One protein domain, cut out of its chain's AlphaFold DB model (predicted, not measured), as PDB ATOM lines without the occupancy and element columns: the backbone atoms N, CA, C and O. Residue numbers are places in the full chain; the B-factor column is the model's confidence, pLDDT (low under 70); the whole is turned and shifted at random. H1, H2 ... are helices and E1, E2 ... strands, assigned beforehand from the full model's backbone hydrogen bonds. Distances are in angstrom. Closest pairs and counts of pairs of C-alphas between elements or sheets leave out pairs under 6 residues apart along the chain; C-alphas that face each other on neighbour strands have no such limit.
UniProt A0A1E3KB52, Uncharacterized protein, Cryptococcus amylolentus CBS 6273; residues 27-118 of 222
ATOM      1  N   VAL A  27     -20.562  11.089  42.614       67.19
ATOM      2  CA  VAL A  27     -21.467   9.987  42.957       67.19
ATOM      3  C   VAL A  27     -21.049   9.354  44.281       67.19
ATOM      4  O   VAL A  27     -19.926   8.876  44.459       67.19
ATOM      5  N   THR A  28     -21.989   9.339  45.223       75.94
ATOM      6  CA  THR A  28     -21.870   8.533  46.435       75.94
ATOM      7  C   THR A  28     -22.182   7.091  46.076       75.94
ATOM      8  O   THR A  28     -23.300   6.782  45.664       75.94
ATOM      9  N   VAL A  29     -21.202   6.209  46.238       81.38
ATOM     10  CA  VAL A  29     -21.377   4.772  46.023       81.38
ATOM     11  C   VAL A  29     -21.564   4.080  47.365       81.38
ATOM     12  O   VAL A  29     -20.889   4.405  48.343       81.38
ATOM     13  N   ASN A  30     -22.506   3.138  47.413       85.06
ATOM     14  CA  ASN A  30     -22.674   2.233  48.540       85.06
ATOM     15  C   ASN A  30     -21.981   0.915  48.194       85.06
ATOM     16  O   ASN A  30     -22.385   0.234  47.254       85.06
ATOM     17  N   VAL A  31     -20.934   0.574  48.936       84.12
ATOM     18  CA  VAL A  31     -20.207  -0.694  48.759       84.12
ATOM     19  C   VAL A  31     -20.610  -1.747  49.792       84.12
ATOM     20  O   VAL A  31     -20.033  -2.832  49.814       84.12
ATOM     21  N   GLY A  32     -21.559  -1.412  50.665       84.94
ATOM     22  CA  GLY A  32     -22.107  -2.299  51.669       84.94
ATOM     23  C   GLY A  32     -22.778  -3.518  51.051       84.94
ATOM     24  O   GLY A  32     -23.339  -3.471  49.953       84.94
ATOM     25  N   VAL A  33     -22.740  -4.631  51.778       87.25
ATOM     26  CA  VAL A  33     -23.445  -5.842  51.362       87.25
ATOM     27  C   VAL A  33     -24.925  -5.795  51.697       87.25
ATOM     28  O   VAL A  33     -25.372  -5.252  52.709       87.25
ATOM     29  N   GLY A  34     -25.675  -6.514  50.874       82.12
ATOM     30  CA  GLY A  34     -27.059  -6.826  51.148       82.12
ATOM     31  C   GLY A  34     -27.314  -7.637  52.408       82.12
ATOM     32  O   GLY A  34     -26.438  -8.362  52.880       82.12
ATOM     33  N   LEU A  35     -28.552  -7.586  52.909       80.81
ATOM     34  CA  LEU A  35     -28.954  -8.323  54.111       80.81
ATOM     35  C   LEU A  35     -28.709  -9.835  53.974       80.81
ATOM     36  O   LEU A  35     -28.189 -10.449  54.901       80.81
ATOM     37  N   ASP A  36     -29.014 -10.421  52.816       82.19
ATOM     38  CA  ASP A  36     -28.844 -11.862  52.585       82.19
ATOM     39  C   ASP A  36     -27.370 -12.285  52.656       82.19
ATOM     40  O   ASP A  36     -27.021 -13.254  53.333       82.19
ATOM     41  N   LEU A  37     -26.482 -11.508  52.028       83.12
ATOM     42  CA  LEU A  37     -25.034 -11.729  52.080       83.12
ATOM     43  C   LEU A  37     -24.473 -11.474  53.482       83.12
ATOM     44  O   LEU A  37     -23.612 -12.216  53.946       83.12
ATOM     45  N   ARG A  38     -24.997 -10.473  54.196       82.69
ATOM     46  CA  ARG A  38     -24.623 -10.175  55.584       82.69
ATOM     47  C   ARG A  38     -24.962 -11.320  56.532       82.69
ATOM     48  O   ARG A  38     -24.166 -11.648  57.410       82.69
ATOM     49  N   LEU A  39     -26.136 -11.925  56.365       83.06
ATOM     50  CA  LEU A  39     -26.569 -13.077  57.155       83.06
ATOM     51  C   LEU A  39     -25.802 -14.349  56.774       83.06
ATOM     52  O   LEU A  39     -25.505 -15.158  57.652       83.06
ATOM     53  N   GLY A  40     -25.446 -14.493  55.493       85.19
ATOM     54  CA  GLY A  40     -24.616 -15.582  54.975       85.19
ATOM     55  C   GLY A  40     -23.114 -15.437  55.246       85.19
ATOM     56  O   GLY A  40     -22.364 -16.383  55.006       85.19
ATOM     57  N   ALA A  41     -22.657 -14.285  55.745       88.00
ATOM     58  CA  ALA A  41     -21.245 -14.035  56.002       88.00
ATOM     59  C   ALA A  41     -20.696 -14.982  57.090       88.00
ATOM     60  O   ALA A  41     -21.356 -15.179  58.121       88.00
ATOM     61  N   PRO A  42     -19.476 -15.534  56.916       90.62
ATOM     62  CA  PRO A  42     -18.833 -16.358  57.934       90.62
ATOM     63  C   PRO A  42     -18.747 -15.623  59.273       90.62
ATOM     64  O   PRO A  42     -18.471 -14.423  59.306       90.62
ATOM     65  N   SER A  43     -18.933 -16.340  60.386       88.25
ATOM     66  CA  SER A  43     -18.863 -15.732  61.721       88.25
ATOM     67  C   SER A  43     -17.537 -15.013  61.950       88.25
ATOM     68  O   SER A  43     -17.558 -13.885  62.416       88.25
ATOM     69  N   SER A  44     -16.421 -15.589  61.492       89.50
ATOM     70  CA  SER A  44     -15.095 -14.966  61.566       89.50
ATOM     71  C   SER A  44     -15.035 -13.582  60.913       89.50
ATOM     72  O   SER A  44     -14.429 -12.677  61.474       89.50
ATOM     73  N   VAL A  45     -15.684 -13.395  59.760       91.44
ATOM     74  CA  VAL A  45     -15.712 -12.107  59.049       91.44
ATOM     75  C   VAL A  45     -16.574 -11.099  59.803       91.44
ATOM     76  O   VAL A  45     -16.206  -9.935  59.921       91.44
ATOM     77  N   ARG A  46     -17.712 -11.530  60.353       88.38
ATOM     78  CA  ARG A  46     -18.578 -10.649  61.155       88.38
ATOM     79  C   ARG A  46     -17.903 -10.232  62.460       88.38
ATOM     80  O   ARG A  46     -18.003  -9.074  62.845       88.38
ATOM     81  N   ASP A  47     -17.199 -11.159  63.103       89.50
ATOM     82  CA  ASP A  47     -16.479 -10.909  64.350       89.50
ATOM     83  C   ASP A  47     -15.332  -9.911  64.112       89.50
ATOM     84  O   ASP A  47     -15.156  -8.983  64.897       89.50
ATOM     85  N   GLN A  48     -14.627 -10.019  62.977       87.56
ATOM     86  CA  GLN A  48     -13.643  -9.018  62.534       87.56
ATOM     87  C   GLN A  48     -14.258  -7.637  62.257       87.56
ATOM     88  O   GLN A  48     -13.571  -6.634  62.403       87.56
ATOM     89  N   CYS A  49     -15.541  -7.579  61.884       89.94
ATOM     90  CA  CYS A  49     -16.265  -6.359  61.510       89.94
ATOM     91  C   CYS A  49     -17.149  -5.795  62.628       89.94
ATOM     92  O   CYS A  49     -18.244  -5.284  62.383       89.94
ATOM     93  N   SER A  50     -16.710  -5.957  63.874       88.00
ATOM     94  CA  SER A  50     -17.503  -5.597  65.050       88.00
ATOM     95  C   SER A  50     -17.202  -4.199  65.597       88.00
ATOM     96  O   SER A  50     -17.915  -3.749  66.499       88.00
ATOM     97  N   ASN A  51     -16.178  -3.499  65.095       88.75
ATOM     98  CA  ASN A  51     -15.859  -2.170  65.602       88.75
ATOM     99  C   ASN A  51     -16.792  -1.110  65.013       88.75
ATOM    100  O   ASN A  51     -17.423  -1.262  63.966       88.75
ATOM    101  N   LYS A  52     -16.890   0.014  65.720       86.38
ATOM    102  CA  LYS A  52     -17.694   1.146  65.272       86.38
ATOM    103  C   LYS A  52     -17.091   1.735  63.994       86.38
ATOM    104  O   LYS A  52     -15.989   2.265  64.040       86.38
ATOM    105  N   GLY A  53     -17.873   1.749  62.918       84.00
ATOM    106  CA  GLY A  53     -17.460   2.284  61.616       84.00
ATOM    107  C   GLY A  53     -17.049   1.201  60.622       84.00
ATOM    108  O   GLY A  53     -17.021   1.480  59.427       84.00
ATOM    109  N   ASP A  54     -16.833  -0.028  61.097       91.50
ATOM    110  CA  ASP A  54     -16.614  -1.180  60.234       91.50
ATOM    111  C   ASP A  54     -17.895  -1.512  59.461       91.50
ATOM    112  O   ASP A  54     -19.018  -1.398  59.969       91.50
ATOM    113  N   PHE A  55     -17.728  -1.955  58.221       92.69
ATOM    114  CA  PHE A  55     -18.834  -2.411  57.391       92.69
ATOM    115  C   PHE A  55     -18.415  -3.590  56.523       92.69
ATOM    116  O   PHE A  55     -17.244  -3.790  56.206       92.69
ATOM    117  N   LEU A  56     -19.394  -4.399  56.139       93.25
ATOM    118  CA  LEU A  56     -19.174  -5.552  55.278       93.25
ATOM    119  C   LEU A  56     -19.334  -5.136  53.818       93.25
ATOM    120  O   LEU A  56     -20.308  -4.467  53.481       93.25
ATOM    121  N   SER A  57     -18.423  -5.593  52.965       92.31
ATOM    122  CA  SER A  57     -18.487  -5.465  51.504       92.31
ATOM    123  C   SER A  57     -18.356  -6.854  50.871       92.31
ATOM    124  O   SER A  57     -17.952  -7.812  51.530       92.31
ATOM    125  N   ASP A  58     -18.713  -6.994  49.597       91.25
ATOM    126  CA  ASP A  58     -18.528  -8.230  48.836       91.25
ATOM    127  C   ASP A  58     -17.664  -8.002  47.602       91.25
ATOM    128  O   ASP A  58     -17.714  -6.938  47.013       91.25
ATOM    129  N   LEU A  59     -16.865  -8.976  47.189       89.19
ATOM    130  CA  LEU A  59     -16.153  -8.940  45.915       89.19
ATOM    131  C   LEU A  59     -16.344 -10.292  45.246       89.19
ATOM    132  O   LEU A  59     -15.975 -11.322  45.812       89.19
ATOM    133  N   LEU A  60     -16.953 -10.292  44.058       86.12
ATOM    134  CA  LEU A  60     -17.257 -11.516  43.307       86.12
ATOM    135  C   LEU A  60     -18.007 -12.560  44.166       86.12
ATOM    136  O   LEU A  60     -17.732 -13.757  44.099       86.12
ATOM    137  N   GLY A  61     -18.934 -12.094  45.014       83.38
ATOM    138  CA  GLY A  61     -19.743 -12.935  45.901       83.38
ATOM    139  C   GLY A  61     -19.063 -13.380  47.202       83.38
ATOM    140  O   GLY A  61     -19.689 -14.072  48.004       83.38
ATOM    141  N   ARG A  62     -17.806 -12.990  47.455       86.44
ATOM    142  CA  ARG A  62     -17.122 -13.234  48.734       86.44
ATOM    143  C   ARG A  62     -17.275 -12.023  49.646       86.44
ATOM    144  O   ARG A  62     -16.840 -10.938  49.284       86.44
ATOM    145  N   VAL A  63     -17.871 -12.216  50.822       92.31
ATOM    146  CA  VAL A  63     -18.035 -11.157  51.830       92.31
ATOM    147  C   VAL A  63     -16.752 -10.995  52.641       92.31
ATOM    148  O   VAL A  63     -16.195 -11.982  53.122       92.31
ATOM    149  N   PHE A  64     -16.322  -9.753  52.826       92.94
ATOM    150  CA  PHE A  64     -15.152  -9.373  53.610       92.94
ATOM    151  C   PHE A  64     -15.448  -8.128  54.458       92.94
ATOM    152  O   PHE A  64     -16.447  -7.434  54.250       92.94
ATOM    153  N   CYS A  65     -14.587  -7.861  55.439       94.56
ATOM    154  CA  CYS A  65     -14.739  -6.716  56.328       94.56
ATOM    155  C   CYS A  65     -13.884  -5.527  55.885       94.56
ATOM    156  O   CYS A  65     -12.663  -5.634  55.764       94.56
ATOM    157  N   CYS A  66     -14.522  -4.372  55.731       92.81
ATOM    158  CA  CYS A  66     -13.864  -3.084  55.602       92.81
ATOM    159  C   CYS A  66     -13.696  -2.467  56.996       92.81
ATOM    160  O   CYS A  66     -14.610  -1.826  57.511       92.81
ATOM    161  N   SER A  67     -12.515  -2.663  57.576       92.19
ATOM    162  CA  SER A  67     -12.082  -2.076  58.846       92.19
ATOM    163  C   SER A  67     -10.719  -1.417  58.679       92.19
ATOM    164  O   SER A  67     -10.002  -1.693  57.712       92.19
ATOM    165  N   ASP A  68     -10.329  -0.572  59.631       90.00
ATOM    166  CA  ASP A  68      -9.016   0.082  59.609       90.00
ATOM    167  C   ASP A  68      -7.857  -0.926  59.655       90.00
ATOM    168  O   ASP A  68      -6.849  -0.754  58.967       90.00
ATOM    169  N   ASP A  69      -8.044  -2.048  60.353       90.25
ATOM    170  CA  ASP A  69      -7.068  -3.141  60.411       90.25
ATOM    171  C   ASP A  69      -6.851  -3.827  59.056       90.25
ATOM    172  O   ASP A  69      -5.795  -4.420  58.831       90.25
ATOM    173  N   ASN A  70      -7.800  -3.711  58.127       91.62
ATOM    174  CA  ASN A  70      -7.730  -4.309  56.796       91.62
ATOM    175  C   ASN A  70      -7.318  -3.314  55.701       91.62
ATOM    176  O   ASN A  70      -7.251  -3.699  54.531       91.62
ATOM    177  N   ARG A  71      -6.996  -2.063  56.053       92.56
ATOM    178  CA  ARG A  71      -6.560  -1.018  55.112       92.56
ATOM    179  C   ARG A  71      -5.052  -1.014  54.890       92.56
ATOM    180  O   ARG A  71      -4.262  -1.165  55.817       92.56
ATOM    181  N   THR A  72      -4.652  -0.785  53.651       92.06
ATOM    182  CA  THR A  72      -3.283  -0.454  53.257       92.06
ATOM    183  C   THR A  72      -3.311   0.647  52.210       92.06
ATOM    184  O   THR A  72      -4.328   0.846  51.534       92.06
ATOM    185  N   ASP A  73      -2.193   1.350  52.062       87.75
ATOM    186  CA  ASP A  73      -2.040   2.325  50.991       87.75
ATOM    187  C   ASP A  73      -2.117   1.628  49.618       87.75
ATOM    188  O   ASP A  73      -1.639   0.492  49.480       87.75
ATOM    189  N   PRO A  74      -2.758   2.256  48.616       82.81
ATOM    190  CA  PRO A  74      -2.732   1.773  47.240       82.81
ATOM    191  C   PRO A  74      -1.297   1.750  46.697       82.81
ATOM    192  O   PRO A  74      -0.491   2.615  47.029       82.81
ATOM    193  N   GLU A  75      -0.990   0.777  45.840       73.75
ATOM    194  CA  GLU A  75       0.281   0.746  45.106       73.75
ATOM    195  C   GLU A  75       0.362   1.941  44.124       73.75
ATOM    196  O   GLU A  75      -0.668   2.431  43.651       73.75
ATOM    197  N   ASP A  76       1.576   2.443  43.852       59.47
ATOM    198  CA  ASP A  76       1.801   3.664  43.059       59.47
ATOM    199  C   ASP A  76       1.169   3.587  41.651       59.47
ATOM    200  O   ASP A  76       1.296   2.583  40.951       59.47
ATOM    201  N   GLY A  77       0.537   4.683  41.202       60.66
ATOM    202  CA  GLY A  77      -0.102   4.781  39.876       60.66
ATOM    203  C   GLY A  77      -1.575   4.346  39.867       60.66
ATOM    204  O   GLY A  77      -1.932   3.374  39.210       60.66
ATOM    205  N   LEU A  78      -2.398   5.075  40.632       64.62
ATOM    206  CA  LEU A  78      -3.833   4.900  40.930       64.62
ATOM    207  C   LEU A  78      -4.502   3.576  40.535       64.62
ATOM    208  O   LEU A  78      -4.876   3.344  39.386       64.62
ATOM    209  N   THR A  79      -4.861   2.812  41.568       79.25
ATOM    210  CA  THR A  79      -5.824   1.704  41.476       79.25
ATOM    211  C   THR A  79      -7.137   1.989  42.217       79.25
ATOM    212  O   THR A  79      -8.123   1.290  41.981       79.25
ATOM    213  N   CYS A  80      -7.175   3.011  43.086       87.75
ATOM    214  CA  CYS A  80      -8.316   3.326  43.950       87.75
ATOM    215  C   CYS A  80      -8.788   4.777  43.849       87.75
ATOM    216  O   CYS A  80      -7.976   5.654  43.543       87.75
ATOM    217  N   PRO A  81     -10.080   5.041  44.136       87.56
ATOM    218  CA  PRO A  81     -10.589   6.402  44.192       87.56
ATOM    219  C   PRO A  81      -9.842   7.254  45.226       87.56
ATOM    220  O   PRO A  81      -9.315   6.745  46.219       87.56
ATOM    221  N   LYS A  82      -9.817   8.571  45.020       82.94
ATOM    222  CA  LYS A  82      -9.184   9.518  45.938       82.94
ATOM    223  C   LYS A  82      -9.796   9.409  47.332       82.94
ATOM    224  O   LYS A  82     -11.012   9.406  47.500       82.94
ATOM    225  N   GLY A  83      -8.929   9.320  48.339       84.44
ATOM    226  CA  GLY A  83      -9.327   9.158  49.739       84.44
ATOM    227  C   GLY A  83      -9.778   7.745  50.121       84.44
ATOM    228  O   GLY A  83     -10.201   7.540  51.256       84.44
ATOM    229  N   TRP A  84      -9.700   6.770  49.209       89.81
ATOM    230  CA  TRP A  84      -9.960   5.362  49.509       89.81
ATOM    231  C   TRP A  84      -8.651   4.612  49.771       89.81
ATOM    232  O   TRP A  84      -7.589   4.991  49.279       89.81
ATOM    233  N   SER A  85      -8.740   3.516  50.524       92.00
ATOM    234  CA  SER A  85      -7.607   2.621  50.801       92.00
ATOM    235  C   SER A  85      -7.736   1.331  49.994       92.00
ATOM    236  O   SER A  85      -8.805   1.024  49.471       92.00
ATOM    237  N   MET A  86      -6.674   0.531  49.934       92.12
ATOM    238  CA  MET A  86      -6.741  -0.833  49.415       92.12
ATOM    239  C   MET A  86      -6.958  -1.831  50.560       92.12
ATOM    240  O   MET A  86      -6.420  -1.671  51.654       92.12
ATOM    241  N   HIS A  87      -7.737  -2.882  50.319       93.00
ATOM    242  CA  HIS A  87      -7.880  -3.998  51.248       93.00
ATOM    243  C   HIS A  87      -6.619  -4.877  51.219       93.00
ATOM    244  O   HIS A  87      -6.195  -5.319  50.148       93.00
ATOM    245  N   LYS A  88      -6.043  -5.186  52.388       91.19
ATOM    246  CA  LYS A  88      -4.778  -5.939  52.519       91.19
ATOM    247  C   LYS A  88      -4.796  -7.284  51.786       91.19
ATOM    248  O   LYS A  88      -3.846  -7.584  51.060       91.19
ATOM    249  N   GLU A  89      -5.869  -8.056  51.967       89.94
ATOM    250  CA  GLU A  89      -6.008  -9.426  51.441       89.94
ATOM    251  C   GLU A  89      -6.720  -9.486  50.084       89.94
ATOM    252  O   GLU A  89      -6.134  -9.949  49.113       89.94
ATOM    253  N   GLU A  90      -7.951  -8.971  49.988       90.06
ATOM    254  CA  GLU A  90      -8.761  -9.006  48.756       90.06
ATOM    255  C   GLU A  90      -8.249  -8.078  47.636       90.06
ATOM    256  O   GLU A  90      -8.737  -8.142  46.508       90.06
ATOM    257  N   LYS A  91      -7.266  -7.211  47.925       90.06
ATOM    258  CA  LYS A  91      -6.624  -6.309  46.952       90.06
ATOM    259  C   LYS A  91      -7.607  -5.456  46.145       90.06
ATOM    260  O   LYS A  91      -7.345  -5.180  44.977       90.06
ATOM    261  N   CYS A  92      -8.722  -5.038  46.740       90.44
ATOM    262  CA  CYS A  92      -9.720  -4.144  46.143       90.44
ATOM    263  C   CYS A  92      -9.819  -2.820  46.911       90.44
ATOM    264  O   CYS A  92      -9.286  -2.709  48.016       90.44
ATOM    265  N   CYS A  93     -10.475  -1.811  46.339       91.50
ATOM    266  CA  CYS A  93     -10.572  -0.498  46.970       91.50
ATOM    267  C   CYS A  93     -11.718  -0.443  47.971       91.50
ATOM    268  O   CYS A  93     -12.853  -0.805  47.660       91.50
ATOM    269  N   ILE A  94     -11.407   0.058  49.163       91.25
ATOM    270  CA  ILE A  94     -12.328   0.169  50.284       91.25
ATOM    271  C   ILE A  94     -12.504   1.644  50.682       91.25
ATOM    272  O   ILE A  94     -11.526   2.315  51.035       91.25
ATOM    273  N   PRO A  95     -13.740   2.171  50.640       90.25
ATOM    274  CA  PRO A  95     -14.019   3.544  51.036       90.25
ATOM    275  C   PRO A  95     -13.837   3.745  52.541       90.25
ATOM    276  O   PRO A  95     -13.830   2.766  53.291       90.25
ATOM    277  N   PRO A  96     -13.699   4.995  53.012       88.19
ATOM    278  CA  PRO A  96     -13.619   5.302  54.443       88.19
ATOM    279  C   PRO A  96     -14.888   4.903  55.215       88.19
ATOM    280  O   PRO A  96     -14.816   4.587  56.396       88.19
ATOM    281  N   THR A  97     -16.039   4.877  54.544       88.94
ATOM    282  CA  THR A  97     -17.358   4.548  55.100       88.94
ATOM    283  C   THR A  97     -18.154   3.702  54.109       88.94
ATOM    284  O   THR A  97     -17.866   3.731  52.916       88.94
ATOM    285  N   GLU A  98     -19.183   2.988  54.581       86.25
ATOM    286  CA  GLU A  98     -20.051   2.129  53.746       86.25
ATOM    287  C   GLU A  98     -20.610   2.863  52.516       86.25
ATOM    288  O   GLU A  98     -20.760   2.290  51.435       86.25
ATOM    289  N   THR A  99     -20.859   4.160  52.685       85.25
ATOM    290  CA  THR A  99     -21.189   5.101  51.618       85.25
ATOM    291  C   THR A  99     -20.115   6.175  51.541       85.25
ATOM    292  O   THR A  99     -19.817   6.814  52.548       85.25
ATOM    293  N   ALA A 100     -19.521   6.384  50.370       83.62
ATOM    294  CA  ALA A 100     -18.523   7.432  50.167       83.62
ATOM    295  C   ALA A 100     -18.532   7.939  48.726       83.62
ATOM    296  O   ALA A 100     -18.947   7.233  47.806       83.62
ATOM    297  N   THR A 101     -18.045   9.162  48.528       82.88
ATOM    298  CA  THR A 101     -17.819   9.715  47.191       82.88
ATOM    299  C   THR A 101     -16.748   8.908  46.465       82.88
ATOM    300  O   THR A 101     -15.693   8.610  47.032       82.88
ATOM    301  N   CYS A 102     -17.021   8.553  45.212       84.00
ATOM    302  CA  CYS A 102     -16.080   7.865  44.340       84.00
ATOM    303  C   CYS A 102     -15.484   8.856  43.333       84.00
ATOM    304  O   CYS A 102     -16.159   9.248  42.389       84.00
ATOM    305  N   ASP A 103     -14.223   9.243  43.529       84.69
ATOM    306  CA  ASP A 103     -13.468  10.060  42.571       84.69
ATOM    307  C   ASP A 103     -12.254   9.269  42.063       84.69
ATOM    308  O   ASP A 103     -11.229   9.191  42.735       84.69
ATOM    309  N   CYS A 104     -12.364   8.653  40.885       82.94
ATOM    310  CA  CYS A 104     -11.235   7.967  40.242       82.94
ATOM    311  C   CYS A 104     -10.235   8.926  39.571       82.94
ATOM    312  O   CYS A 104      -9.181   8.487  39.108       82.94
ATOM    313  N   GLY A 105     -10.550  10.218  39.521       77.12
ATOM    314  CA  GLY A 105      -9.835  11.209  38.743       77.12
ATOM    315  C   GLY A 105     -10.063  11.085  37.236       77.12
ATOM    316  O   GLY A 105     -10.583  10.094  36.710       77.12
ATOM    317  N   GLU A 106      -9.643  12.124  36.527       78.75
ATOM    318  CA  GLU A 106      -9.776  12.201  35.080       78.75
ATOM    319  C   GLU A 106      -8.934  11.121  34.379       78.75
ATOM    320  O   GLU A 106      -7.799  10.827  34.765       78.75
ATOM    321  N   GLY A 107      -9.517  10.512  33.342       74.94
ATOM    322  CA  GLY A 107      -8.896   9.418  32.587       74.94
ATOM    323  C   GLY A 107      -9.120   8.021  33.178       74.94
ATOM    324  O   GLY A 107      -8.627   7.050  32.605       74.94
ATOM    325  N   TYR A 108      -9.885   7.891  34.271       80.81
ATOM    326  CA  TYR A 108     -10.184   6.617  34.939       80.81
ATOM    327  C   TYR A 108     -11.689   6.421  35.162       80.81
ATOM    328  O   TYR A 108     -12.500   7.337  35.033       80.81
ATOM    329  N   THR A 109     -12.122   5.192  35.430       82.81
ATOM    330  CA  THR A 109     -13.521   4.866  35.741       82.81
ATOM    331  C   THR A 109     -13.598   3.759  36.768       82.81
ATOM    332  O   THR A 109     -12.852   2.788  36.691       82.81
ATOM    333  N   TYR A 110     -14.526   3.897  37.712       85.00
ATOM    334  CA  TYR A 110     -14.755   2.869  38.713       85.00
ATOM    335  C   TYR A 110     -15.380   1.623  38.079       85.00
ATOM    336  O   TYR A 110     -16.424   1.690  37.430       85.00
ATOM    337  N   ASN A 111     -14.731   0.487  38.280       85.38
ATOM    338  CA  ASN A 111     -15.202  -0.827  37.893       85.38
ATOM    339  C   ASN A 111     -15.783  -1.515  39.128       85.38
ATOM    340  O   ASN A 111     -15.050  -1.924  40.025       85.38
ATOM    341  N   GLU A 112     -17.106  -1.668  39.163       82.88
ATOM    342  CA  GLU A 112     -17.811  -2.298  40.286       82.88
ATOM    343  C   GLU A 112     -17.447  -3.777  40.479       82.88
ATOM    344  O   GLU A 112     -17.482  -4.276  41.602       82.88
ATOM    345  N   SER A 113     -17.062  -4.483  39.410       84.38
ATOM    346  CA  SER A 113     -16.729  -5.913  39.472       84.38
ATOM    347  C   SER A 113     -15.374  -6.164  40.131       84.38
ATOM    348  O   SER A 113     -15.208  -7.147  40.850       84.38
ATOM    349  N   THR A 114     -14.401  -5.284  39.890       85.19
ATOM    350  CA  THR A 114     -13.064  -5.353  40.505       85.19
ATOM    351  C   THR A 114     -12.936  -4.450  41.734       85.19
ATOM    352  O   THR A 114     -11.962  -4.570  42.480       85.19
ATOM    353  N   LYS A 115     -13.913  -3.556  41.942       87.50
ATOM    354  CA  LYS A 115     -13.913  -2.439  42.896       87.50
ATOM    355  C   LYS A 115     -12.636  -1.603  42.815       87.50
ATOM    356  O   LYS A 115     -12.004  -1.334  43.836       87.50
ATOM    357  N   LYS A 116     -12.239  -1.226  41.598       88.94
ATOM    358  CA  LYS A 116     -11.013  -0.464  41.290       88.94
ATOM    359  C   LYS A 116     -11.280   0.629  40.269       88.94
ATOM    360  O   LYS A 116     -12.295   0.602  39.584       88.94
ATOM    361  N   CYS A 117     -10.360   1.580  40.160       87.25
ATOM    362  CA  CYS A 117     -10.352   2.553  39.078       87.25
ATOM    363  C   CYS A 117      -9.552   2.005  37.897       87.25
ATOM    364  O   CYS A 117      -8.335   1.860  37.983       87.25
ATOM    365  N   ASP A 118     -10.233   1.735  36.789       85.19
ATOM    366  CA  ASP A 118      -9.605   1.286  35.552       85.19
ATOM    367  C   ASP A 118      -9.341   2.478  34.634       85.19
ATOM    368  O   ASP A 118     -10.174   3.381  34.502       85.19
TER     369      ASP A 118
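This is residues 27 to 118 of the 222 residues of an uncharacterized protein of Cryptococcus amylolentus CBS 6273 (UniProt A0A1E3KB52). An elongated chain of small pieces, with two short helices, H1 and H2, next to the E2-E3 hairpin at one end and the E6-E7 hairpin at the other. Between these ends, the short pair E1 and E5 lies along one side and E4 on the opposite side, with much of the rest in loops. The printed part has 92 residues with two named helices and seven named strands, in the order E1, H1, H2, E2, E3, E4, E5, E6, E7; three separate antiparallel two-strand sheets have the orders E1 - E5, E2 - E3 and E6 - E7. The class is mixed, helices and strands, with under half of the residues, 38 of 92, in named elements. The whole is compact by its radius of gyration of the C-alphas, 12.6 A, yet elongated in outline, spanning 39 by 23 by 21 A.

E1, residues 28 to 30, begins at C-alpha 28, (-21.870, 8.533, 46.435), and is 6.7 A long. H1, residues 35 to 40, and H2, residues 43 to 48, are each 8.5 A long; C-alpha 43 is at (-18.863, -15.732, 61.721). E2, residues 55 to 59, is 13.5 A long, and E3, residues 62 to 66, is 12.7 A long. E4, residues 85 to 87, is 6.6 A long, and E5, residues 99 to 101, is 7.2 A long. E6, residues 108 to 111, is 9.5 A long, and E7, residues 116 to 118, is 6.2 A long and ends at C-alpha 118, (-9.605, 1.286, 35.552).

E1 and E5 are antiparallel at 148 degrees, with N 29 and O 100 2.9 A apart, within hydrogen-bond range. H1 and H2 are only just apart, their closest C-alphas 8.2 A from each other. In both helices every O i to N i+4 pair is within hydrogen-bond range. The hairpin E2 and E3 is antiparallel at 143 degrees, with N 64 and O 57 at 2.8 A. The closest C-alphas of H1 and E3 are those of Leu 37 and Val 63, 7.0 A; those of H2 and E3 are Val 45 and Phe 64, 6.1 A. E4 pairs with no named strand, but residues 71 to 72 pair antiparallel with its residues 86 to 87, and residues 93 to 94 with its residues 85 to 86. The hairpin E6 and E7 is antiparallel at 134 degrees, with N 109 and O 118 at 2.8 A. E7 is apart from E2, E3, E4 and E5.

The two C-alphas farthest apart, those of Ser 43 and Gly 107, are 39.8 A from each other. The printed part has no cut. The links E3 to E4, 18 residues, and E4 to E5, 11 residues, are long. Mean pLDDT of the printed part is 85.9; residue 27 and residues 76 to 78 are under 70.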